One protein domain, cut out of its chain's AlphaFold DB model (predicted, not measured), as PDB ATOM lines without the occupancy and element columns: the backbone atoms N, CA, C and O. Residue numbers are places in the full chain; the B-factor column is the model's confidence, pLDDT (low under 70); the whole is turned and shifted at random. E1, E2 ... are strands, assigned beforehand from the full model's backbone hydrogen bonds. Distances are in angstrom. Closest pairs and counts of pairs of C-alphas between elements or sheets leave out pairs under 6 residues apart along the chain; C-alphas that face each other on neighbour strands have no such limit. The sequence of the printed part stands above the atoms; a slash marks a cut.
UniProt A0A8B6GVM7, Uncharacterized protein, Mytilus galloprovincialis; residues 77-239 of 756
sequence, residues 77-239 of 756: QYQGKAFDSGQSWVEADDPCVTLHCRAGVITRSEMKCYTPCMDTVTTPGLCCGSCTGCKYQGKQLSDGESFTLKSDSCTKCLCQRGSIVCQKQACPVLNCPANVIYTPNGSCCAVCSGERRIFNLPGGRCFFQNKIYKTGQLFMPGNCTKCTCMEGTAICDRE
ATOM      1  N   GLN A  77     -27.582  51.845 -19.420       93.50
ATOM      2  CA  GLN A  77     -26.922  51.769 -20.719       93.50
ATOM      3  C   GLN A  77     -26.292  50.388 -20.893       93.50
ATOM      4  O   GLN A  77     -25.610  49.889 -19.997       93.50
ATOM      5  N   TYR A  78     -26.551  49.764 -22.039       93.06
ATOM      6  CA  TYR A  78     -26.012  48.455 -22.390       93.06
ATOM      7  C   TYR A  78     -25.802  48.373 -23.892       93.06
ATOM      8  O   TYR A  78     -26.742  48.611 -24.650       93.06
ATOM      9  N   GLN A  79     -24.578  48.051 -24.319       89.00
ATOM     10  CA  GLN A  79     -24.220  47.903 -25.738       89.00
ATOM     11  C   GLN A  79     -24.700  49.088 -26.607       89.00
ATOM     12  O   GLN A  79     -25.267  48.906 -27.682       89.00
ATOM     13  N   GLY A  80     -24.545  50.318 -26.104       86.94
ATOM     14  CA  GLY A  80     -24.956  51.544 -26.801       86.94
ATOM     15  C   GLY A  80     -26.465  51.839 -26.816       86.94
ATOM     16  O   GLY A  80     -26.872  52.846 -27.389       86.94
ATOM     17  N   LYS A  81     -27.309  51.011 -26.183       91.31
ATOM     18  CA  LYS A  81     -28.763  51.224 -26.071       91.31
ATOM     19  C   LYS A  81     -29.172  51.608 -24.647       91.31
ATOM     20  O   LYS A  81     -28.597  51.124 -23.671       91.31
ATOM     21  N   ALA A  82     -30.184  52.470 -24.532       90.94
ATOM     22  CA  ALA A  82     -30.720  52.935 -23.253       90.94
ATOM     23  C   ALA A  82     -32.007  52.187 -22.873       90.94
ATOM     24  O   ALA A  82     -33.023  52.298 -23.557       90.94
ATOM     25  N   PHE A  83     -31.991  51.501 -21.736       92.25
ATOM     26  CA  PHE A  83     -33.105  50.711 -21.211       92.25
ATOM     27  C   PHE A  83     -33.788  51.443 -20.057       92.25
ATOM     28  O   PHE A  83     -33.116  51.994 -19.177       92.25
ATOM     29  N   ASP A  84     -35.118  51.463 -20.071       90.06
ATOM     30  CA  ASP A  84     -35.908  52.061 -18.996       90.06
ATOM     31  C   ASP A  84     -35.872  51.188 -17.737       90.06
ATOM     32  O   ASP A  84     -35.752  49.961 -17.792       90.06
ATOM     33  N   SER A  85     -35.946  51.823 -16.567       89.00
ATOM     34  CA  SER A  85     -35.960  51.082 -15.305       89.00
ATOM     35  C   SER A  85     -37.241  50.251 -15.196       89.00
ATOM     36  O   SER A  85     -38.335  50.790 -15.300       89.00
ATOM     37  N   GLY A  86     -37.098  48.950 -14.946       87.00
ATOM     38  CA  GLY A  86     -38.180  47.960 -14.958       87.00
ATOM     39  C   GLY A  86     -38.181  47.078 -16.210       87.00
ATOM     40  O   GLY A  86     -38.812  46.022 -16.212       87.00
ATOM     41  N   GLN A  87     -37.447  47.459 -17.257       90.69
ATOM     42  CA  GLN A  87     -37.377  46.683 -18.488       90.69
ATOM     43  C   GLN A  87     -36.552  45.400 -18.302       90.69
ATOM     44  O   GLN A  87     -35.486  45.412 -17.682       90.69
ATOM     45  N   SER A  88     -37.038  44.302 -18.885       90.94
ATOM     46  CA  SER A  88     -36.353  43.006 -18.945       90.94
ATOM     47  C   SER A  88     -36.252  42.519 -20.387       90.94
ATOM     48  O   SER A  88     -37.155  42.775 -21.184       90.94
ATOM     49  N   TRP A  89     -35.167  41.829 -20.725       92.31
ATOM     50  CA  TRP A  89     -34.950  41.237 -22.046       92.31
ATOM     51  C   TRP A  89     -34.062  39.993 -21.947       92.31
ATOM     52  O   TRP A  89     -33.418  39.756 -20.927       92.31
ATOM     53  N   VAL A  90     -34.047  39.194 -23.009       88.00
ATOM     54  CA  VAL A  90     -33.222  37.986 -23.130       88.00
ATOM     55  C   VAL A  90     -32.020  38.299 -24.020       88.00
ATOM     56  O   VAL A  90     -32.107  39.158 -24.904       88.00
ATOM     57  N   GLU A  91     -30.884  37.664 -23.754       85.88
ATOM     58  CA  GLU A  91     -29.693  37.792 -24.592       85.88
ATOM     59  C   GLU A  91     -29.924  37.136 -25.964       85.88
ATOM     60  O   GLU A  91     -30.584  36.106 -26.065       85.88
ATOM     61  N   ALA A  92     -29.429  37.754 -27.040       79.88
ATOM     62  CA  ALA A  92     -29.762  37.327 -28.404       79.88
ATOM     63  C   ALA A  92     -29.237  35.919 -28.741       79.88
ATOM     64  O   ALA A  92     -29.911  35.176 -29.451       79.88
ATOM     65  N   ASP A  93     -28.069  35.563 -28.201       81.50
ATOM     66  CA  ASP A  93     -27.371  34.306 -28.492       81.50
ATOM     67  C   ASP A  93     -27.658  33.199 -27.462       81.50
ATOM     68  O   ASP A  93     -27.304  32.043 -27.686       81.50
ATOM     69  N   ASP A  94     -28.300  33.535 -26.336       82.81
ATOM     70  CA  ASP A  94     -28.582  32.588 -25.259       82.81
ATOM     71  C   ASP A  94     -29.974  32.828 -24.640       82.81
ATOM     72  O   ASP A  94     -30.148  33.739 -23.818       82.81
ATOM     73  N   PRO A  95     -30.980  31.987 -24.967       82.25
ATOM     74  CA  PRO A  95     -32.329  32.121 -24.427       82.25
ATOM     75  C   PRO A  95     -32.409  31.853 -22.914       82.25
ATOM     76  O   PRO A  95     -33.454  32.101 -22.305       82.25
ATOM     77  N   CYS A  96     -31.345  31.327 -22.295       82.25
ATOM     78  CA  CYS A  96     -31.254  31.122 -20.856       82.25
ATOM     79  C   CYS A  96     -30.758  32.348 -20.094       82.25
ATOM     80  O   CYS A  96     -30.901  32.387 -18.871       82.25
ATOM     81  N   VAL A  97     -30.221  33.368 -20.761       87.38
ATOM     82  CA  VAL A  97     -29.710  34.555 -20.076       87.38
ATOM     83  C   VAL A  97     -30.719  35.690 -20.146       87.38
ATOM     84  O   VAL A  97     -31.047  36.211 -21.207       87.38
ATOM     85  N   THR A  98     -31.198  36.109 -18.976       88.88
ATOM     86  CA  THR A  98     -32.102  37.256 -18.840       88.88
ATOM     87  C   THR A  98     -31.367  38.438 -18.224       88.88
ATOM     88  O   THR A  98     -30.598  38.286 -17.271       88.88
ATOM     89  N   LEU A  99     -31.636  39.628 -18.752       92.75
ATOM     90  CA  LEU A  99     -31.148  40.902 -18.252       92.75
ATOM     91  C   LEU A  99     -32.326  41.745 -17.762       92.75
ATOM     92  O   LEU A  99     -33.357  41.839 -18.425       92.75
ATOM     93  N   HIS A 100     -32.166  42.377 -16.602       92.69
ATOM     94  CA  HIS A 100     -33.170  43.266 -16.017       92.69
ATOM     95  C   HIS A 100     -32.534  44.608 -15.646       92.69
ATOM     96  O   HIS A 100     -31.620  44.650 -14.820       92.69
ATOM     97  N   CYS A 101     -33.053  45.714 -16.189       93.12
ATOM     98  CA  CYS A 101     -32.651  47.067 -15.806       93.12
ATOM     99  C   CYS A 101     -33.478  47.559 -14.617       93.12
ATOM    100  O   CYS A 101     -34.706  47.535 -14.648       93.12
ATOM    101  N   ARG A 102     -32.827  48.029 -13.552       91.75
ATOM    102  CA  ARG A 102     -33.497  48.695 -12.431       91.75
ATOM    103  C   ARG A 102     -32.606  49.779 -11.844       91.75
ATOM    104  O   ARG A 102     -31.525  49.479 -11.348       91.75
ATOM    105  N   ALA A 103     -33.068  51.029 -11.872       91.00
ATOM    106  CA  ALA A 103     -32.411  52.161 -11.210       91.00
ATOM    107  C   ALA A 103     -30.896  52.288 -11.536       91.00
ATOM    108  O   ALA A 103     -30.059  52.507 -10.652       91.00
ATOM    109  N   GLY A 104     -30.539  52.124 -12.816       91.94
ATOM    110  CA  GLY A 104     -29.162  52.161 -13.331       91.94
ATOM    111  C   GLY A 104     -28.300  50.935 -13.022       91.94
ATOM    112  O   GLY A 104     -27.069  51.023 -13.075       91.94
ATOM    113  N   VAL A 105     -28.926  49.808 -12.684       95.44
ATOM    114  CA  VAL A 105     -28.272  48.506 -12.521       95.44
ATOM    115  C   VAL A 105     -28.879  47.515 -13.493       95.44
ATOM    116  O   VAL A 105     -30.095  47.349 -13.537       95.44
ATOM    117  N   ILE A 106     -28.024  46.830 -14.239       95.94
ATOM    118  CA  ILE A 106     -28.403  45.683 -15.055       95.94
ATOM    119  C   ILE A 106     -28.052  44.436 -14.270       95.94
ATOM    120  O   ILE A 106     -26.900  44.236 -13.903       95.94
ATOM    121  N   THR A 107     -29.047  43.603 -14.005       95.06
ATOM    122  CA  THR A 107     -28.830  42.269 -13.442       95.06
ATOM    123  C   THR A 107     -28.889  41.260 -14.571       95.06
ATOM    124  O   THR A 107     -29.960  41.072 -15.140       95.06
ATOM    125  N   ARG A 108     -27.754  40.639 -14.887       93.56
ATOM    126  CA  ARG A 108     -27.653  39.486 -15.778       93.56
ATOM    127  C   ARG A 108     -27.752  38.224 -14.932       93.56
ATOM    128  O   ARG A 108     -27.006  38.060 -13.965       93.56
ATOM    129  N   SER A 109     -28.682  37.347 -15.270       89.06
ATOM    130  CA  SER A 109     -28.877  36.082 -14.569       89.06
ATOM    131  C   SER A 109     -29.142  34.959 -15.550       89.06
ATOM    132  O   SER A 109     -29.993  35.091 -16.430       89.06
ATOM    133  N   GLU A 110     -28.454  33.845 -15.344       84.44
ATOM    134  CA  GLU A 110     -28.716  32.603 -16.056       84.44
ATOM    135  C   GLU A 110     -29.917  31.891 -15.413       84.44
ATOM    136  O   GLU A 110     -29.963  31.658 -14.193       84.44
ATOM    137  N   MET A 111     -30.910  31.565 -16.232       75.38
ATOM    138  CA  MET A 111     -32.067  30.781 -15.838       75.38
ATOM    139  C   MET A 111     -31.637  29.329 -15.629       75.38
ATOM    140  O   MET A 111     -31.132  28.675 -16.535       75.38
ATOM    141  N   LYS A 112     -31.851  28.811 -14.418       73.56
ATOM    142  CA  LYS A 112     -31.601  27.403 -14.090       73.56
ATOM    143  C   LYS A 112     -32.921  26.640 -14.057       73.56
ATOM    144  O   LYS A 112     -33.867  27.043 -13.374       73.56
ATOM    145  N   CYS A 113     -32.962  25.537 -14.791       70.75
ATOM    146  CA  CYS A 113     -34.131  24.677 -14.917       70.75
ATOM    147  C   CYS A 113     -34.075  23.582 -13.845       70.75
ATOM    148  O   CYS A 113     -33.094  22.848 -13.752       70.75
ATOM    149  N   TYR A 114     -35.124  23.479 -13.030       66.19
ATOM    150  CA  TYR A 114     -35.220  22.512 -11.927       66.19
ATOM    151  C   TYR A 114     -36.426  21.591 -12.113       66.19
ATOM    152  O   TYR A 114     -37.242  21.420 -11.209       66.19
ATOM    153  N   THR A 115     -36.588  21.062 -13.322       59.72
ATOM    154  CA  THR A 115     -37.706  20.200 -13.705       59.72
ATOM    155  C   THR A 115     -37.605  18.850 -12.979       59.72
ATOM    156  O   THR A 115     -36.645  18.113 -13.195       59.72
ATOM    157  N   PRO A 116     -38.553  18.501 -12.087       54.97
ATOM    158  CA  PRO A 116     -38.458  17.311 -11.244       54.97
ATOM    159  C   PRO A 116     -38.945  16.051 -11.985       54.97
ATOM    160  O   PRO A 116     -39.939  15.442 -11.590       54.97
ATOM    161  N   CYS A 117     -38.280  15.664 -13.076       54.31
ATOM    162  CA  CYS A 117     -38.574  14.437 -13.823       54.31
ATOM    163  C   CYS A 117     -37.302  13.775 -14.371       54.31
ATOM    164  O   CYS A 117     -36.275  14.429 -14.520       54.31
ATOM    165  N   MET A 118     -37.388  12.471 -14.651       45.53
ATOM    166  CA  MET A 118     -36.273  11.657 -15.159       45.53
ATOM    167  C   MET A 118     -36.083  11.772 -16.683       45.53
ATOM    168  O   MET A 118     -34.973  11.567 -17.157       45.53
ATOM    169  N   ASP A 119     -37.125  12.169 -17.425       49.28
ATOM    170  CA  ASP A 119     -37.128  12.239 -18.893       49.28
ATOM    171  C   ASP A 119     -37.448  13.668 -19.365       49.28
ATOM    172  O   ASP A 119     -38.610  14.054 -19.520       49.28
ATOM    173  N   THR A 120     -36.420  14.496 -19.555       52.31
ATOM    174  CA  THR A 120     -36.570  15.873 -20.055       52.31
ATOM    175  C   THR A 120     -36.427  15.927 -21.573       52.31
ATOM    176  O   THR A 120     -35.404  15.498 -22.106       52.31
ATOM    177  N   VAL A 121     -37.397  16.528 -22.268       56.28
ATOM    178  CA  VAL A 121     -37.301  16.812 -23.711       56.28
ATOM    179  C   VAL A 121     -37.020  18.300 -23.913       56.28
ATOM    180  O   VAL A 121     -37.830  19.147 -23.528       56.28
ATOM    181  N   THR A 122     -35.872  18.631 -24.507       57.06
ATOM    182  CA  THR A 122     -35.486  20.013 -24.830       57.06
ATOM    183  C   THR A 122     -35.884  20.333 -26.268       57.06
ATOM    184  O   THR A 122     -35.516  19.614 -27.194       57.06
ATOM    185  N   THR A 123     -36.642  21.411 -26.465       62.22
ATOM    186  CA  THR A 123     -37.029  21.903 -27.796       62.22
ATOM    187  C   THR A 123     -36.086  23.030 -28.238       62.22
ATOM    188  O   THR A 123     -35.748  23.884 -27.415       62.22
ATOM    189  N   PRO A 124     -35.655  23.073 -29.514       58.25
ATOM    190  CA  PRO A 124     -34.792  24.144 -30.012       58.25
ATOM    191  C   PRO A 124     -35.418  25.532 -29.804       58.25
ATOM    192  O   PRO A 124     -36.570  25.753 -30.171       58.25
ATOM    193  N   GLY A 125     -34.660  26.464 -29.219       64.94
ATOM    194  CA  GLY A 125     -35.090  27.848 -28.965       64.94
ATOM    195  C   GLY A 125     -35.735  28.109 -27.597       64.94
ATOM    196  O   GLY A 125     -35.990  29.265 -27.268       64.94
ATOM    197  N   LEU A 126     -35.964  27.079 -26.775       69.38
ATOM    198  CA  LEU A 126     -36.412  27.227 -25.386       69.38
ATOM    199  C   LEU A 126     -35.291  26.853 -24.414       69.38
ATOM    200  O   LEU A 126     -34.590  25.868 -24.613       69.38
ATOM    201  N   CYS A 127     -35.152  27.625 -23.333       72.62
ATOM    202  CA  CYS A 127     -34.106  27.385 -22.338       72.62
ATOM    203  C   CYS A 127     -34.349  26.124 -21.481       72.62
ATOM    204  O   CYS A 127     -33.418  25.371 -21.216       72.62
ATOM    205  N   CYS A 128     -35.588  25.869 -21.042       69.50
ATOM    206  CA  CYS A 128     -35.902  24.734 -20.165       69.50
ATOM    207  C   CYS A 128     -36.669  23.629 -20.894       69.50
ATOM    208  O   CYS A 128     -37.695  23.897 -21.520       69.50
ATOM    209  N   GLY A 129     -36.203  22.382 -20.752       64.38
ATOM    210  CA  GLY A 129     -36.910  21.188 -21.217       64.38
ATOM    211  C   GLY A 129     -38.181  20.897 -20.411       64.38
ATOM    212  O   GLY A 129     -38.327  21.341 -19.269       64.38
ATOM    213  N   SER A 130     -39.109  20.154 -21.010       66.88
ATOM    214  CA  SER A 130     -40.433  19.874 -20.439       66.88
ATOM    215  C   SER A 130     -40.560  18.433 -19.936       66.88
ATOM    216  O   SER A 130     -40.063  17.512 -20.583       66.88
ATOM    217  N   CYS A 131     -41.256  18.234 -18.812       62.78
ATOM    218  CA  CYS A 131     -41.583  16.909 -18.268       62.78
ATOM    219  C   CYS A 131     -42.953  16.435 -18.748       62.78
ATOM    220  O   CYS A 131     -43.922  17.144 -18.504       62.78
ATOM    221  N   THR A 132     -43.088  15.236 -19.315       62.84
ATOM    222  CA  THR A 132     -44.405  14.689 -19.696       62.84
ATOM    223  C   THR A 132     -45.298  14.429 -18.474       62.84
ATOM    224  O   THR A 132     -44.947  13.646 -17.593       62.84
ATOM    225  N   GLY A 133     -46.482  15.044 -18.448       67.06
ATOM    226  CA  GLY A 133     -47.505  14.922 -17.404       67.06
ATOM    227  C   GLY A 133     -47.571  16.126 -16.453       67.06
ATOM    228  O   GLY A 133     -46.558  16.675 -16.034       67.06
ATOM    229  N   CYS A 134     -48.788  16.507 -16.048       74.25
ATOM    230  CA  CYS A 134     -49.048  17.600 -15.103       74.25
ATOM    231  C   CYS A 134     -49.490  17.090 -13.727       74.25
ATOM    232  O   CYS A 134     -50.628  17.296 -13.311       74.25
ATOM    233  N   LYS A 135     -48.591  16.403 -13.014       70.38
ATOM    234  CA  LYS A 135     -48.845  15.897 -11.656       70.38
ATOM    235  C   LYS A 135     -47.773  16.379 -10.682       70.38
ATOM    236  O   LYS A 135     -46.599  16.076 -10.856       70.38
ATOM    237  N   TYR A 136     -48.174  17.083  -9.625       68.19
ATOM    238  CA  TYR A 136     -47.268  17.590  -8.589       68.19
ATOM    239  C   TYR A 136     -47.815  17.283  -7.191       68.19
ATOM    240  O   TYR A 136     -48.975  17.562  -6.897       68.19
ATOM    241  N   GLN A 137     -46.994  16.661  -6.331       66.00
ATOM    242  CA  GLN A 137     -47.376  16.221  -4.973       66.00
ATOM    243  C   GLN A 137     -48.695  15.420  -4.920       66.00
ATOM    244  O   GLN A 137     -49.476  15.533  -3.982       66.00
ATOM    245  N   GLY A 138     -48.960  14.615  -5.953       65.38
ATOM    246  CA  GLY A 138     -50.179  13.811  -6.057       65.38
ATOM    247  C   GLY A 138     -51.398  14.537  -6.638       65.38
ATOM    248  O   GLY A 138     -52.354  13.852  -6.994       65.38
ATOM    249  N   LYS A 139     -51.362  15.866  -6.815       73.00
ATOM    250  CA  LYS A 139     -52.429  16.653  -7.456       73.00
ATOM    251  C   LYS A 139     -52.211  16.729  -8.973       73.00
ATOM    252  O   LYS A 139     -51.101  17.016  -9.421       73.00
ATOM    253  N   GLN A 140     -53.271  16.493  -9.746       79.62
ATOM    254  CA  GLN A 140     -53.293  16.744 -11.188       79.62
ATOM    255  C   GLN A 140     -53.524  18.242 -11.436       79.62
ATOM    256  O   GLN A 140     -54.458  18.812 -10.871       79.62
ATOM    257  N   LEU A 141     -52.667  18.868 -12.237       78.00
ATOM    258  CA  LEU A 141     -52.756  20.274 -12.628       78.00
ATOM    259  C   LEU A 141     -53.380  20.384 -14.024       78.00
ATOM    260  O   LEU A 141     -53.075  19.570 -14.902       78.00
ATOM    261  N   SER A 142     -54.245  21.374 -14.219       77.62
ATOM    262  CA  SER A 142     -54.807  21.706 -15.533       77.62
ATOM    263  C   SER A 142     -53.805  22.479 -16.393       77.62
ATOM    264  O   SER A 142     -52.884  23.111 -15.877       77.62
ATOM    265  N   ASP A 143     -53.990  22.451 -17.714       76.81
ATOM    266  CA  ASP A 143     -53.178  23.256 -18.627       76.81
ATOM    267  C   ASP A 143     -53.306  24.754 -18.301       76.81
ATOM    268  O   ASP A 143     -54.410  25.258 -18.104       76.81
ATOM    269  N   GLY A 144     -52.177  25.453 -18.188       75.62
ATOM    270  CA  GLY A 144     -52.101  26.841 -17.727       75.62
ATOM    271  C   GLY A 144     -52.056  27.027 -16.201       75.62
ATOM    272  O   GLY A 144     -51.806  28.140 -15.736       75.62
ATOM    273  N   GLU A 145     -52.259  25.975 -15.397       80.25
ATOM    274  CA  GLU A 145     -52.196  26.077 -13.933       80.25
ATOM    275  C   GLU A 145     -50.735  26.228 -13.471       80.25
ATOM    276  O   GLU A 145     -49.861  25.431 -13.831       80.25
ATOM    277  N   SER A 146     -50.465  27.260 -12.664       83.94
ATOM    278  CA  SER A 146     -49.135  27.547 -12.115       83.94
ATOM    279  C   SER A 146     -49.105  27.443 -10.592       83.94
ATOM    280  O   SER A 146     -50.103  27.672  -9.910       83.94
ATOM    281  N   PHE A 147     -47.943  27.093 -10.047       79.31
ATOM    282  CA  PHE A 147     -47.708  27.019  -8.608       79.31
ATOM    283  C   PHE A 147     -46.289  27.475  -8.259       79.31
ATOM    284  O   PHE A 147     -45.373  27.408  -9.078       79.31
ATOM    285  N   THR A 148     -46.096  27.931  -7.024       78.00
ATOM    286  CA  THR A 148     -44.776  28.230  -6.456       78.00
ATOM    287  C   THR A 148     -44.343  27.124  -5.503       78.00
ATOM    288  O   THR A 148     -45.166  26.487  -4.836       78.00
ATOM    289  N   LEU A 149     -43.036  26.867  -5.426       71.56
ATOM    290  CA  LEU A 149     -42.512  25.911  -4.455       71.56
ATOM    291  C   LEU A 149     -42.630  26.489  -3.040       71.56
ATOM    292  O   LEU A 149     -42.199  27.606  -2.771       71.56
ATOM    293  N   LYS A 150     -43.156  25.700  -2.092       67.69
ATOM    294  CA  LYS A 150     -43.245  26.112  -0.677       67.69
ATOM    295  C   LYS A 150     -41.874  26.409  -0.057       67.69
ATOM    296  O   LYS A 150     -41.790  27.219   0.856       67.69
ATOM    297  N   SER A 151     -40.819  25.743  -0.529       65.19
ATOM    298  CA  SER A 151     -39.441  25.968  -0.079       65.19
ATOM    299  C   SER A 151     -38.761  27.159  -0.762       65.19
ATOM    300  O   SER A 151     -37.702  27.581  -0.301       65.19
ATOM    301  N   ASP A 152     -39.343  27.703  -1.837       72.81
ATOM    302  CA  ASP A 152     -38.756  28.784  -2.627       72.81
ATOM    303  C   ASP A 152     -39.823  29.561  -3.418       72.81
ATOM    304  O   ASP A 152     -40.253  29.150  -4.500       72.81
ATOM    305  N   SER A 153     -40.200  30.736  -2.907       78.81
ATOM    306  CA  SER A 153     -41.169  31.644  -3.535       78.81
ATOM    307  C   SER A 153     -40.730  32.179  -4.903       78.81
ATOM    308  O   SER A 153     -41.563  32.703  -5.642       78.81
ATOM    309  N   CYS A 154     -39.443  32.062  -5.243       81.25
ATOM    310  CA  CYS A 154     -38.875  32.503  -6.516       81.25
ATOM    311  C   CYS A 154     -38.874  31.431  -7.605       81.25
ATOM    312  O   CYS A 154     -38.544  31.732  -8.754       81.25
ATOM    313  N   THR A 155     -39.261  30.198  -7.272       82.00
ATOM    314  CA  THR A 155     -39.430  29.130  -8.256       82.00
ATOM    315  C   THR A 155     -40.907  28.987  -8.603       82.00
ATOM    316  O   THR A 155     -41.717  28.585  -7.764       82.00
ATOM    317  N   LYS A 156     -41.248  29.323  -9.850       81.19
ATOM    318  CA  LYS A 156     -42.588  29.173 -10.421       81.19
ATOM    319  C   LYS A 156     -42.593  28.004 -11.393       81.19
ATOM    320  O   LYS A 156     -41.726  27.904 -12.256       81.19
ATOM    321  N   CYS A 157     -43.584  27.141 -11.261       80.12
ATOM    322  CA  CYS A 157     -43.819  26.025 -12.158       80.12
ATOM    323  C   CYS A 157     -45.168  26.203 -12.850       80.12
ATOM    324  O   CYS A 157     -46.128  26.640 -12.217       80.12
ATOM    325  N   LEU A 158     -45.240  25.863 -14.133       83.19
ATOM    326  CA  LEU A 158     -46.430  25.961 -14.976       83.19
ATOM    327  C   LEU A 158     -46.689  24.610 -15.647       83.19
ATOM    328  O   LEU A 158     -45.756  23.995 -16.164       83.19
ATOM    329  N   CYS A 159     -47.945  24.164 -15.659       78.00
ATOM    330  CA  CYS A 159     -48.392  23.115 -16.570       78.00
ATOM    331  C   CYS A 159     -48.673  23.741 -17.942       78.00
ATOM    332  O   CYS A 159     -49.530  24.612 -18.056       78.00
ATOM    333  N   GLN A 160     -47.947  23.319 -18.973       72.56
ATOM    334  CA  GLN A 160     -48.130  23.780 -20.343       72.56
ATOM    335  C   GLN A 160     -48.122  22.587 -21.302       72.56
ATOM    336  O   GLN A 160     -47.155  21.830 -21.380       72.56
ATOM    337  N   ARG A 161     -49.220  22.423 -22.040       66.44
ATOM    338  CA  ARG A 161     -49.511  21.356 -23.003       66.44
ATOM    339  C   ARG A 161     -49.246  19.963 -22.439       66.44
ATOM    340  O   ARG A 161     -48.607  19.127 -23.070       66.44
ATOM    341  N   GLY A 162     -49.722  19.732 -21.218       64.19
ATOM    342  CA  GLY A 162     -49.553  18.455 -20.532       64.19
ATOM    343  C   GLY A 162     -48.143  18.212 -19.998       64.19
ATOM    344  O   GLY A 162     -47.844  17.069 -19.674       64.19
ATOM    345  N   SER A 163     -47.298  19.245 -19.888       65.56
ATOM    346  CA  SER A 163     -45.960  19.140 -19.300       65.56
ATOM    347  C   SER A 163     -45.687  20.177 -18.210       65.56
ATOM    348  O   SER A 163     -46.096  21.325 -18.344       65.56
ATOM    349  N   ILE A 164     -44.968  19.810 -17.141       71.50
ATOM    350  CA  ILE A 164     -44.528  20.775 -16.112       71.50
ATOM    351  C   ILE A 164     -43.209  21.422 -16.537       71.50
ATOM    352  O   ILE A 164     -42.232  20.729 -16.821       71.50
ATOM    353  N   VAL A 165     -43.175  22.753 -16.507       72.38
ATOM    354  CA  VAL A 165     -41.973  23.569 -16.707       72.38
ATOM    355  C   VAL A 165     -41.760  24.431 -15.469       72.38
ATOM    356  O   VAL A 165     -42.639  25.203 -15.092       72.38
ATOM    357  N   CYS A 166     -40.599  24.301 -14.826       74.06
ATOM    358  CA  CYS A 166     -40.225  25.085 -13.650       74.06
ATOM    359  C   CYS A 166     -39.109  26.067 -13.992       74.06
ATOM    360  O   CYS A 166     -38.059  25.670 -14.498       74.06
ATOM    361  N   GLN A 167     -39.326  27.335 -13.660       74.75
ATOM    362  CA  GLN A 167     -38.373  28.416 -13.864       74.75
ATOM    363  C   GLN A 167     -38.107  29.109 -12.534       74.75
ATOM    364  O   GLN A 167     -39.030  29.464 -11.791       74.75
ATOM    365  N   LYS A 168     -36.826  29.305 -12.230       77.81
ATOM    366  CA  LYS A 168     -36.402  30.084 -11.073       77.81
ATOM    367  C   LYS A 168     -36.033  31.496 -11.507       77.81
ATOM    368  O   LYS A 168     -35.111  31.682 -12.296       77.81
ATOM    369  N   GLN A 169     -36.731  32.481 -10.953       75.38
ATOM    370  CA  GLN A 169     -36.442  33.888 -11.192       75.38
ATOM    371  C   GLN A 169     -35.297  34.352 -10.285       75.38
ATOM    372  O   GLN A 169     -35.375  34.241  -9.059       75.38
ATOM    373  N   ALA A 170     -34.244  34.914 -10.877       79.94
ATOM    374  CA  ALA A 170     -33.231  35.636 -10.120       79.94
ATOM    375  C   ALA A 170     -33.762  37.016  -9.723       79.94
ATOM    376  O   ALA A 170     -34.370  37.725 -10.528       79.94
ATOM    377  N   CYS A 171     -33.507  37.430  -8.483       85.56
ATOM    378  CA  CYS A 171     -33.923  38.755  -8.049       85.56
ATOM    379  C   CYS A 171     -32.989  39.852  -8.567       85.56
ATOM    380  O   CYS A 171     -31.766  39.702  -8.450       85.56
ATOM    381  N   PRO A 172     -33.533  40.985  -9.053       89.00
ATOM    382  CA  PRO A 172     -32.727  42.132  -9.438       89.00
ATOM    383  C   PRO A 172     -31.790  42.569  -8.308       89.00
ATOM    384  O   PRO A 172     -32.137  42.534  -7.123       89.00
ATOM    385  N   VAL A 173     -30.576  42.967  -8.668       92.69
ATOM    386  CA  VAL A 173     -29.620  43.577  -7.747       92.69
ATOM    387  C   VAL A 173     -30.112  44.981  -7.408       92.69
ATOM    388  O   VAL A 173     -30.364  45.801  -8.289       92.69
ATOM    389  N   LEU A 174     -30.273  45.253  -6.115       91.75
ATOM    390  CA  LEU A 174     -30.833  46.507  -5.629       91.75
ATOM    391  C   LEU A 174     -29.740  47.548  -5.391       91.75
ATOM    392  O   LEU A 174     -28.784  47.311  -4.648       91.75
ATOM    393  N   ASN A 175     -29.930  48.729  -5.976       92.25
ATOM    394  CA  ASN A 175     -29.065  49.883  -5.767       92.25
ATOM    395  C   ASN A 175     -29.573  50.790  -4.646       92.25
ATOM    396  O   ASN A 175     -29.861  51.964  -4.861       92.25
ATOM    397  N   CYS A 176     -29.715  50.236  -3.452       91.38
ATOM    398  CA  CYS A 176     -30.093  51.003  -2.280       91.38
ATOM    399  C   CYS A 176     -29.355  50.490  -1.042       91.38
ATOM    400  O   CYS A 176     -28.908  49.340  -1.017       91.38
ATOM    401  N   PRO A 177     -29.173  51.343  -0.026       89.62
ATOM    402  CA  PRO A 177     -28.614  50.933   1.253       89.62
ATOM    403  C   PRO A 177     -29.399  49.774   1.883       89.62
ATOM    404  O   PRO A 177     -30.620  49.702   1.763       89.62
ATOM    405  N   ALA A 178     -28.717  48.887   2.610       87.44
ATOM    406  CA  ALA A 178     -29.346  47.699   3.194       87.44
ATOM    407  C   ALA A 178     -30.514  48.020   4.150       87.44
ATOM    408  O   ALA A 178     -31.455  47.241   4.246       87.44
ATOM    409  N   ASN A 179     -30.487  49.178   4.819       88.81
ATOM    410  CA  ASN A 179     -31.517  49.608   5.771       88.81
ATOM    411  C   ASN A 179     -32.855  50.013   5.129       88.81
ATOM    412  O   ASN A 179     -33.816  50.239   5.854       88.81
ATOM    413  N   VAL A 180     -32.920  50.124   3.800       91.31
ATOM    414  CA  VAL A 180     -34.160  50.416   3.059       91.31
ATOM    415  C   VAL A 180     -34.583  49.253   2.160       91.31
ATOM    416  O   VAL A 180     -35.467  49.399   1.325       91.31
ATOM    417  N   ILE A 181     -33.957  48.083   2.294       91.25
ATOM    418  CA  ILE A 181     -34.357  46.887   1.550       91.25
ATOM    419  C   ILE A 181     -35.429  46.149   2.348       91.25
ATOM    420  O   ILE A 181     -35.215  45.795   3.507       91.25
ATOM    421  N   TYR A 182     -36.565  45.861   1.718       91.25
ATOM    422  CA  TYR A 182     -37.627  45.047   2.306       91.25
ATOM    423  C   TYR A 182     -38.262  44.137   1.252       91.25
ATOM    424  O   TYR A 182     -38.167  44.395   0.055       91.25
ATOM    425  N   THR A 183     -38.897  43.048   1.682       89.31
ATOM    426  CA  THR A 183     -39.600  42.121   0.778       89.31
ATOM    427  C   THR A 183     -41.104  42.259   0.998       89.31
ATOM    428  O   THR A 183     -41.568  41.930   2.090       89.31
ATOM    429  N   PRO A 184     -41.872  42.763   0.015       88.31
ATOM    430  CA  PRO A 184     -43.326  42.835   0.113       88.31
ATOM    431  C   PRO A 184     -43.954  41.458   0.368       88.31
ATOM    432  O   PRO A 184     -43.491  40.447  -0.171       88.31
ATOM    433  N   ASN A 185     -45.033  41.410   1.153       82.25
ATOM    434  CA  ASN A 185     -45.741  40.160   1.440       82.25
ATOM    435  C   ASN A 185     -46.211  39.475   0.147       82.25
ATOM    436  O   ASN A 185     -46.807  40.107  -0.720       82.25
ATOM    437  N   GLY A 186     -45.936  38.174   0.024       78.12
ATOM    438  CA  GLY A 186     -46.284  37.375  -1.157       78.12
ATOM    439  C   GLY A 186     -45.371  37.580  -2.374       78.12
ATOM    440  O   GLY A 186     -45.541  36.883  -3.374       78.12
ATOM    441  N   SER A 187     -44.388  38.484  -2.307       83.12
ATOM    442  CA  SER A 187     -43.413  38.687  -3.382       83.12
ATOM    443  C   SER A 187     -42.179  37.793  -3.217       83.12
ATOM    444  O   SER A 187     -41.773  37.456  -2.107       83.12
ATOM    445  N   CYS A 188     -41.570  37.405  -4.340       84.69
ATOM    446  CA  CYS A 188     -40.307  36.663  -4.346       84.69
ATOM    447  C   CYS A 188     -39.102  37.575  -4.059       84.69
ATOM    448  O   CYS A 188     -38.180  37.176  -3.349       84.69
ATOM    449  N   CYS A 189     -39.098  38.792  -4.612       87.00
ATOM    450  CA  CYS A 189     -37.926  39.657  -4.607       87.00
ATOM    451  C   CYS A 189     -38.088  40.865  -3.702       87.00
ATOM    452  O   CYS A 189     -39.104  41.557  -3.734       87.00
ATOM    453  N   ALA A 190     -37.015  41.160  -2.969       89.19
ATOM    454  CA  ALA A 190     -36.899  42.396  -2.223       89.19
ATOM    455  C   ALA A 190     -36.912  43.616  -3.157       89.19
ATOM    456  O   ALA A 190     -36.480  43.556  -4.314       89.19
ATOM    457  N   VAL A 191     -37.373  44.738  -2.617       90.44
ATOM    458  CA  VAL A 191     -37.378  46.051  -3.257       90.44
ATOM    459  C   VAL A 191     -36.789  47.084  -2.302       90.44
ATOM    460  O   VAL A 191     -36.623  46.839  -1.106       90.44
ATOM    461  N   CYS A 192     -36.440  48.241  -2.844       90.56
ATOM    462  CA  CYS A 192     -36.033  49.389  -2.047       90.56
ATOM    463  C   CYS A 192     -37.274  50.172  -1.602       90.56
ATOM    464  O   CYS A 192     -38.173  50.388  -2.416       90.56
ATOM    465  N   SER A 193     -37.313  50.613  -0.347       90.56
ATOM    466  CA  SER A 193     -38.250  51.628   0.133       90.56
ATOM    467  C   SER A 193     -37.665  53.029  -0.025       90.56
ATOM    468  O   SER A 193     -36.455  53.242   0.085       90.56
ATOM    469  N   GLY A 194     -38.552  53.993  -0.261       87.50
ATOM    470  CA  GLY A 194     -38.191  55.393  -0.441       87.50
ATOM    471  C   GLY A 194     -37.452  55.669  -1.749       87.50
ATOM    472  O   GLY A 194     -37.414  54.847  -2.664       87.50
ATOM    473  N   GLU A 195     -36.856  56.851  -1.807       88.50
ATOM    474  CA  GLU A 195     -36.239  57.405  -3.005       88.50
ATOM    475  C   GLU A 195     -34.955  58.159  -2.663       88.50
ATOM    476  O   GLU A 195     -34.749  58.644  -1.545       88.50
ATOM    477  N   ARG A 196     -34.066  58.258  -3.647       88.56
ATOM    478  CA  ARG A 196     -32.824  59.008  -3.572       88.56
ATOM    479  C   ARG A 196     -32.597  59.755  -4.872       88.56
ATOM    480  O   ARG A 196     -32.433  59.157  -5.935       88.56
ATOM    481  N   ARG A 197     -32.486  61.071  -4.745       87.12
ATOM    482  CA  ARG A 197     -32.094  61.959  -5.834       87.12
ATOM    483  C   ARG A 197     -30.584  61.913  -6.053       87.12
ATOM    484  O   ARG A 197     -29.806  62.004  -5.099       87.12
ATOM    485  N   ILE A 198     -30.174  61.760  -7.305       85.56
ATOM    486  CA  ILE A 198     -28.772  61.742  -7.728       85.56
ATOM    487  C   ILE A 198     -28.580  62.487  -9.046       85.56
ATOM    488  O   ILE A 198     -29.478  62.524  -9.876       85.56
ATOM    489  N   PHE A 199     -27.380  63.002  -9.282       81.75
ATOM    490  CA  PHE A 199     -26.971  63.516 -10.587       81.75
ATOM    491  C   PHE A 199     -26.155  62.462 -11.349       81.75
ATOM    492  O   PHE A 199     -25.617  61.514 -10.761       81.75
ATOM    493  N   ASN A 200     -26.035  62.622 -12.668       80.31
ATOM    494  CA  ASN A 200     -25.151  61.778 -13.470       80.31
ATOM    495  C   ASN A 200     -23.689  62.072 -13.122       80.31
ATOM    496  O   ASN A 200     -23.195  63.181 -13.318       80.31
ATOM    497  N   LEU A 201     -22.986  61.065 -12.603       85.56
ATOM    498  CA  LEU A 201     -21.590  61.227 -12.220       85.56
ATOM    499  C   LEU A 201     -20.700  61.378 -13.466       85.56
ATOM    500  O   LEU A 201     -20.791  60.558 -14.386       85.56
ATOM    501  N   PRO A 202     -19.786  62.364 -13.493       84.88
ATOM    502  CA  PRO A 202     -18.913  62.593 -14.636       84.88
ATOM    503  C   PRO A 202     -17.952  61.420 -14.861       84.88
ATOM    504  O   PRO A 202     -17.499  60.773 -13.907       84.88
ATOM    505  N   GLY A 203     -17.599  61.184 -16.128       85.12
ATOM    506  CA  GLY A 203     -16.659  60.136 -16.539       85.12
ATOM    507  C   GLY A 203     -17.224  58.714 -16.457       85.12
ATOM    508  O   GLY A 203     -16.473  57.786 -16.166       85.12
ATOM    509  N   GLY A 204     -18.542  58.545 -16.631       88.81
ATOM    510  CA  GLY A 204     -19.181  57.223 -16.683       88.81
ATOM    511  C   GLY A 204     -19.054  56.426 -15.381       88.81
ATOM    512  O   GLY A 204     -18.940  55.198 -15.413       88.81
ATOM    513  N   ARG A 205     -19.005  57.112 -14.234       93.94
ATOM    514  CA  ARG A 205     -18.863  56.486 -12.911       93.94
ATOM    515  C   ARG A 205     -20.207  55.992 -12.387       93.94
ATOM    516  O   ARG A 205     -21.239  56.631 -12.579       93.94
ATOM    517  N   CYS A 206     -20.189  54.884 -11.656       94.44
ATOM    518  CA  CYS A 206     -21.393  54.273 -11.105       94.44
ATOM    519  C   CYS A 206     -21.513  54.589  -9.621       94.44
ATOM    520  O   CYS A 206     -20.573  54.375  -8.860       94.44
ATOM    521  N   PHE A 207     -22.688  55.054  -9.203       92.38
ATOM    522  CA  PHE A 207     -23.053  55.125  -7.794       92.38
ATOM    523  C   PHE A 207     -23.809  53.852  -7.416       92.38
ATOM    524  O   PHE A 207     -24.885  53.606  -7.965       92.38
ATOM    525  N   PHE A 208     -23.249  53.055  -6.505       92.94
ATOM    526  CA  PHE A 208     -23.833  51.795  -6.061       92.94
ATOM    527  C   PHE A 208     -23.776  51.649  -4.531       92.94
ATOM    528  O   PHE A 208     -22.689  51.701  -3.955       92.94
ATOM    529  N   GLN A 209     -24.932  51.483  -3.869       88.75
ATOM    530  CA  GLN A 209     -25.064  51.265  -2.409       88.75
ATOM    531  C   GLN A 209     -24.225  52.222  -1.525       88.75
ATOM    532  O   GLN A 209     -23.642  51.804  -0.529       88.75
ATOM    533  N   ASN A 210     -24.153  53.511  -1.877       88.62
ATOM    534  CA  ASN A 210     -23.337  54.563  -1.228       88.62
ATOM    535  C   ASN A 210     -21.853  54.646  -1.619       88.62
ATOM    536  O   ASN A 210     -21.123  55.437  -1.025       88.62
ATOM    537  N   LYS A 211     -21.390  53.892  -2.616       92.12
ATOM    538  CA  LYS A 211     -20.009  53.973  -3.115       92.12
ATOM    539  C   LYS A 211     -19.968  54.382  -4.580       92.12
ATOM    540  O   LYS A 211     -20.877  54.075  -5.347       92.12
ATOM    541  N   ILE A 212     -18.899  55.077  -4.957       94.19
ATOM    542  CA  ILE A 212     -18.632  55.473  -6.340       94.19
ATOM    543  C   ILE A 212     -17.576  54.537  -6.920       94.19
ATOM    544  O   ILE A 212     -16.502  54.377  -6.343       94.19
ATOM    545  N   TYR A 213     -17.877  53.962  -8.079       96.00
ATOM    546  CA  TYR A 213     -17.000  53.070  -8.827       96.00
ATOM    547  C   TYR A 213     -16.609  53.717 -10.154       96.00
ATOM    548  O   TYR A 213     -17.434  54.353 -10.820       96.00
ATOM    549  N   LYS A 214     -15.338  53.581 -10.534       95.75
ATOM    550  CA  LYS A 214     -14.845  54.036 -11.841       95.75
ATOM    551  C   LYS A 214     -15.352  53.106 -12.942       95.75
ATOM    552  O   LYS A 214     -15.570  51.926 -12.688       95.75
ATOM    553  N   THR A 215     -15.498  53.619 -14.163       94.31
ATOM    554  CA  THR A 215     -15.747  52.762 -15.332       94.31
ATOM    555  C   THR A 215     -14.648  51.690 -15.443       94.31
ATOM    556  O   THR A 215     -13.483  51.971 -15.162       94.31
ATOM    557  N   GLY A 216     -15.034  50.453 -15.755       93.75
ATOM    558  CA  GLY A 216     -14.192  49.254 -15.749       93.75
ATOM    559  C   GLY A 216     -13.938  48.631 -14.367       93.75
ATOM    560  O   GLY A 216     -13.399  47.530 -14.287       93.75
ATOM    561  N   GLN A 217     -14.314  49.287 -13.262       96.88
ATOM    562  CA  GLN A 217     -14.028  48.771 -11.922       96.88
ATOM    563  C   GLN A 217     -14.955  47.607 -11.550       96.88
ATOM    564  O   GLN A 217     -16.181  47.749 -11.550       96.88
ATOM    565  N   LEU A 218     -14.339  46.492 -11.151       96.50
ATOM    566  CA  LEU A 218     -15.011  45.327 -10.585       96.50
ATOM    567  C   LEU A 218     -15.319  45.530  -9.093       96.50
ATOM    568  O   LEU A 218     -14.473  46.012  -8.335       96.50
ATOM    569  N   PHE A 219     -16.497  45.097  -8.651       95.62
ATOM    570  CA  PHE A 219     -16.861  45.018  -7.239       95.62
ATOM    571  C   PHE A 219     -17.832  43.861  -6.966       95.62
ATOM    572  O   PHE A 219     -18.544  43.405  -7.857       95.62
ATOM    573  N   MET A 220     -17.861  43.376  -5.724       92.75
ATOM    574  CA  MET A 220     -18.703  42.249  -5.306       92.75
ATOM    575  C   MET A 220     -19.637  42.687  -4.171       92.75
ATOM    576  O   MET A 220     -19.198  42.760  -3.022       92.75
ATOM    577  N   PRO A 221     -20.912  43.018  -4.459       88.56
ATOM    578  CA  PRO A 221     -21.894  43.382  -3.431       88.56
ATOM    579  C   PRO A 221     -22.259  42.241  -2.472       88.56
ATOM    580  O   PRO A 221     -22.784  42.489  -1.391       88.56
ATOM    581  N   GLY A 222     -22.012  40.993  -2.869       85.94
ATOM    582  CA  GLY A 222     -22.240  39.804  -2.057       85.94
ATOM    583  C   GLY A 222     -21.710  38.551  -2.752       85.94
ATOM    584  O   GLY A 222     -21.313  38.603  -3.913       85.94
ATOM    585  N   ASN A 223     -21.744  37.413  -2.057       86.12
ATOM    586  CA  ASN A 223     -21.124  36.163  -2.525       86.12
ATOM    587  C   ASN A 223     -21.727  35.599  -3.826       86.12
ATOM    588  O   ASN A 223     -21.096  34.774  -4.470       86.12
ATOM    589  N   CYS A 224     -22.937  36.026  -4.201       87.38
ATOM    590  CA  CYS A 224     -23.639  35.600  -5.419       87.38
ATOM    591  C   CYS A 224     -23.606  36.628  -6.550       87.38
ATOM    592  O   CYS A 224     -24.350  36.490  -7.521       87.38
ATOM    593  N   THR A 225     -22.899  37.745  -6.383       92.25
ATOM    594  CA  THR A 225     -23.052  38.882  -7.292       92.25
ATOM    595  C   THR A 225     -21.715  39.532  -7.570       92.25
ATOM    596  O   THR A 225     -21.056  40.056  -6.671       92.25
ATOM    597  N   LYS A 226     -21.357  39.545  -8.849       95.00
ATOM    598  CA  LYS A 226     -20.166  40.200  -9.371       95.00
ATOM    599  C   LYS A 226     -20.614  41.322 -10.293       95.00
ATOM    600  O   LYS A 226     -21.344  41.078 -11.240       95.00
ATOM    601  N   CYS A 227     -20.190  42.545 -10.011       96.81
ATOM    602  CA  CYS A 227     -20.574  43.712 -10.790       96.81
ATOM    603  C   CYS A 227     -19.361  44.397 -11.406       96.81
ATOM    604  O   CYS A 227     -18.285  44.450 -10.804       96.81
ATOM    605  N   THR A 228     -19.575  44.993 -12.572       97.50
ATOM    606  CA  THR A 228     -18.633  45.894 -13.227       97.50
ATOM    607  C   THR A 228     -19.342  47.200 -13.541       97.50
ATOM    608  O   THR A 228     -20.460  47.206 -14.055       97.50
ATOM    609  N   CYS A 229     -18.712  48.323 -13.213       96.62
ATOM    610  CA  CYS A 229     -19.228  49.622 -13.620       96.62
ATOM    611  C   CYS A 229     -18.876  49.892 -15.085       96.62
ATOM    612  O   CYS A 229     -17.695  49.938 -15.411       96.62
ATOM    613  N   MET A 230     -19.870  50.117 -15.939       94.94
ATOM    614  CA  MET A 230     -19.690  50.476 -17.346       94.94
ATOM    615  C   MET A 230     -20.572  51.679 -17.676       94.94
ATOM    616  O   MET A 230     -21.790  51.606 -17.536       94.94
ATOM    617  N   GLU A 231     -19.960  52.795 -18.070       91.06
ATOM    618  CA  GLU A 231     -20.665  53.984 -18.583       91.06
ATOM    619  C   GLU A 231     -21.820  54.456 -17.674       91.06
ATOM    620  O   GLU A 231     -22.939  54.735 -18.093       91.06
ATOM    621  N   GLY A 232     -21.568  54.519 -16.364       90.62
ATOM    622  CA  GLY A 232     -22.553  54.962 -15.372       90.62
ATOM    623  C   GLY A 232     -23.610  53.920 -14.988       90.62
ATOM    624  O   GLY A 232     -24.414  54.194 -14.087       90.62
ATOM    625  N   THR A 233     -23.572  52.731 -15.597       94.94
ATOM    626  CA  THR A 233     -24.439  51.578 -15.321       94.94
ATOM    627  C   THR A 233     -23.654  50.475 -14.616       94.94
ATOM    628  O   THR A 233     -22.580  50.074 -15.056       94.94
ATOM    629  N   ALA A 234     -24.178  49.956 -13.506       96.69
ATOM    630  CA  ALA A 234     -23.592  48.772 -12.882       96.69
ATOM    631  C   ALA A 234     -24.144  47.516 -13.569       96.69
ATOM    632  O   ALA A 234     -25.338  47.244 -13.467       96.69
ATOM    633  N   ILE A 235     -23.292  46.765 -14.262       96.50
ATOM    634  CA  ILE A 235     -23.650  45.487 -14.888       96.50
ATOM    635  C   ILE A 235     -23.247  44.380 -13.922       96.50
ATOM    636  O   ILE A 235     -22.068  44.232 -13.614       96.50
ATOM    637  N   CYS A 236     -24.226  43.647 -13.411       96.25
ATOM    638  CA  CYS A 236     -24.059  42.663 -12.356       96.25
ATOM    639  C   CYS A 236     -24.457  41.271 -12.834       96.25
ATOM    640  O   CYS A 236     -25.630  41.035 -13.114       96.25
ATOM    641  N   ASP A 237     -23.504  40.346 -12.832       93.19
ATOM    642  CA  ASP A 237     -23.749  38.919 -12.992       93.19
ATOM    643  C   ASP A 237     -24.186  38.346 -11.643       93.19
ATOM    644  O   ASP A 237     -23.468  38.449 -10.637       93.19
ATOM    645  N   ARG A 238     -25.391  37.772 -11.605       90.12
ATOM    646  CA  ARG A 238     -25.981  37.196 -10.398       90.12
ATOM    647  C   ARG A 238     -26.252  35.710 -10.575       90.12
ATOM    648  O   ARG A 238     -27.029  35.309 -11.438       90.12
ATOM    649  N   GLU A 239     -25.664  34.913  -9.692       85.25
ATOM    650  CA  GLU A 239     -25.863  33.468  -9.657       85.25
ATOM    651  C   GLU A 239     -27.204  33.101  -8.992       85.25
ATOM    652  O   GLU A 239     -27.577  33.638  -7.941       85.25
TER     653      GLU A 239
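AT A GLANCE: This is residues 77 to 239 of the 756 residues of an uncharacterized protein of Mytilus galloprovincialis (UniProt A0A8B6GVM7). What does the model look like? It is two lobes end to end: a larger one built on the strongly twisted six-strand sheet E2 E3 E4 E14 E13 E12, with the small hairpin of E10 and E11 at one end, and a smaller one built on the twisted four-strand sheet E5 E8 E7 E6. Long unnamed stretches join them. What is it made of? The printed part has 163 residues, no named helix and fourteen strands, E1 to E14 in chain order; the class is all strand, with 66 residues in named elements, under half. The six-strand sheet is mixed, the other two antiparallel. How compact is it? It is elongated, spanning 56 by 35 by 26 A, and only just loose, close to compact, with a radius of gyration of the C-alphas of 18.4 A.

IN THESE COORDINATES: Where is the largest sheet? It holds E2, residues 88 to 90, E3, 97 to 102, E4, 105 to 110, E12, 218 to 222, E13, 225 to 230, and E14, 233 to 238; E3 is 16.5 A long and E4 16.3 A. C-alpha 238 ends E14 at (-25.981, 37.196, -10.398). Where are the others? E5 is residues 130 to 132, E6 146 to 149, E7 152 to 160, 20.7 A long, and E8 163 to 168; E10 is 206 to 208 and E11 211 to 213. E1, 81 to 83, begins at C-alpha 81 (-28.763, 51.224, -26.071); it and E9, 196 to 198, pair with no named strand.

HOW THE PARTS SIT: How is the largest sheet joined? E2 E3 E4 and E12 E13 E14 are meanders, each strand the antiparallel neighbour of the one before. E4 and E14 are parallel at 24 degrees, with N 106 and O 234 2.8 A apart, within hydrogen-bond range. What is near it? The closest C-alphas of E10 and E14 are those of Cys 206 and Thr 233, 5.9 A apart. How is the smaller sheet built? E6 E7 E8 is a meander, and E5 E6 E7 E8 a Greek key, four strands in a row of which three are a meander and the first is the antiparallel neighbour of the fourth: N 131 of E5 and O 164 of E8 are 3.3 A apart, within hydrogen-bond range. E7 bends by 51 degrees at residue 155.

THE WHOLE: How far does it reach? The two C-alphas farthest apart, those of Gly 138 and Pro 202, are 58.6 A apart, and the printed part has no cut. Which links are long? Those from E4 to E5, E5 to E6 and E8 to E9. Where is confidence low? The pLDDT is under 70 for 27 residues, among them 114 to 126 and 128 to 133.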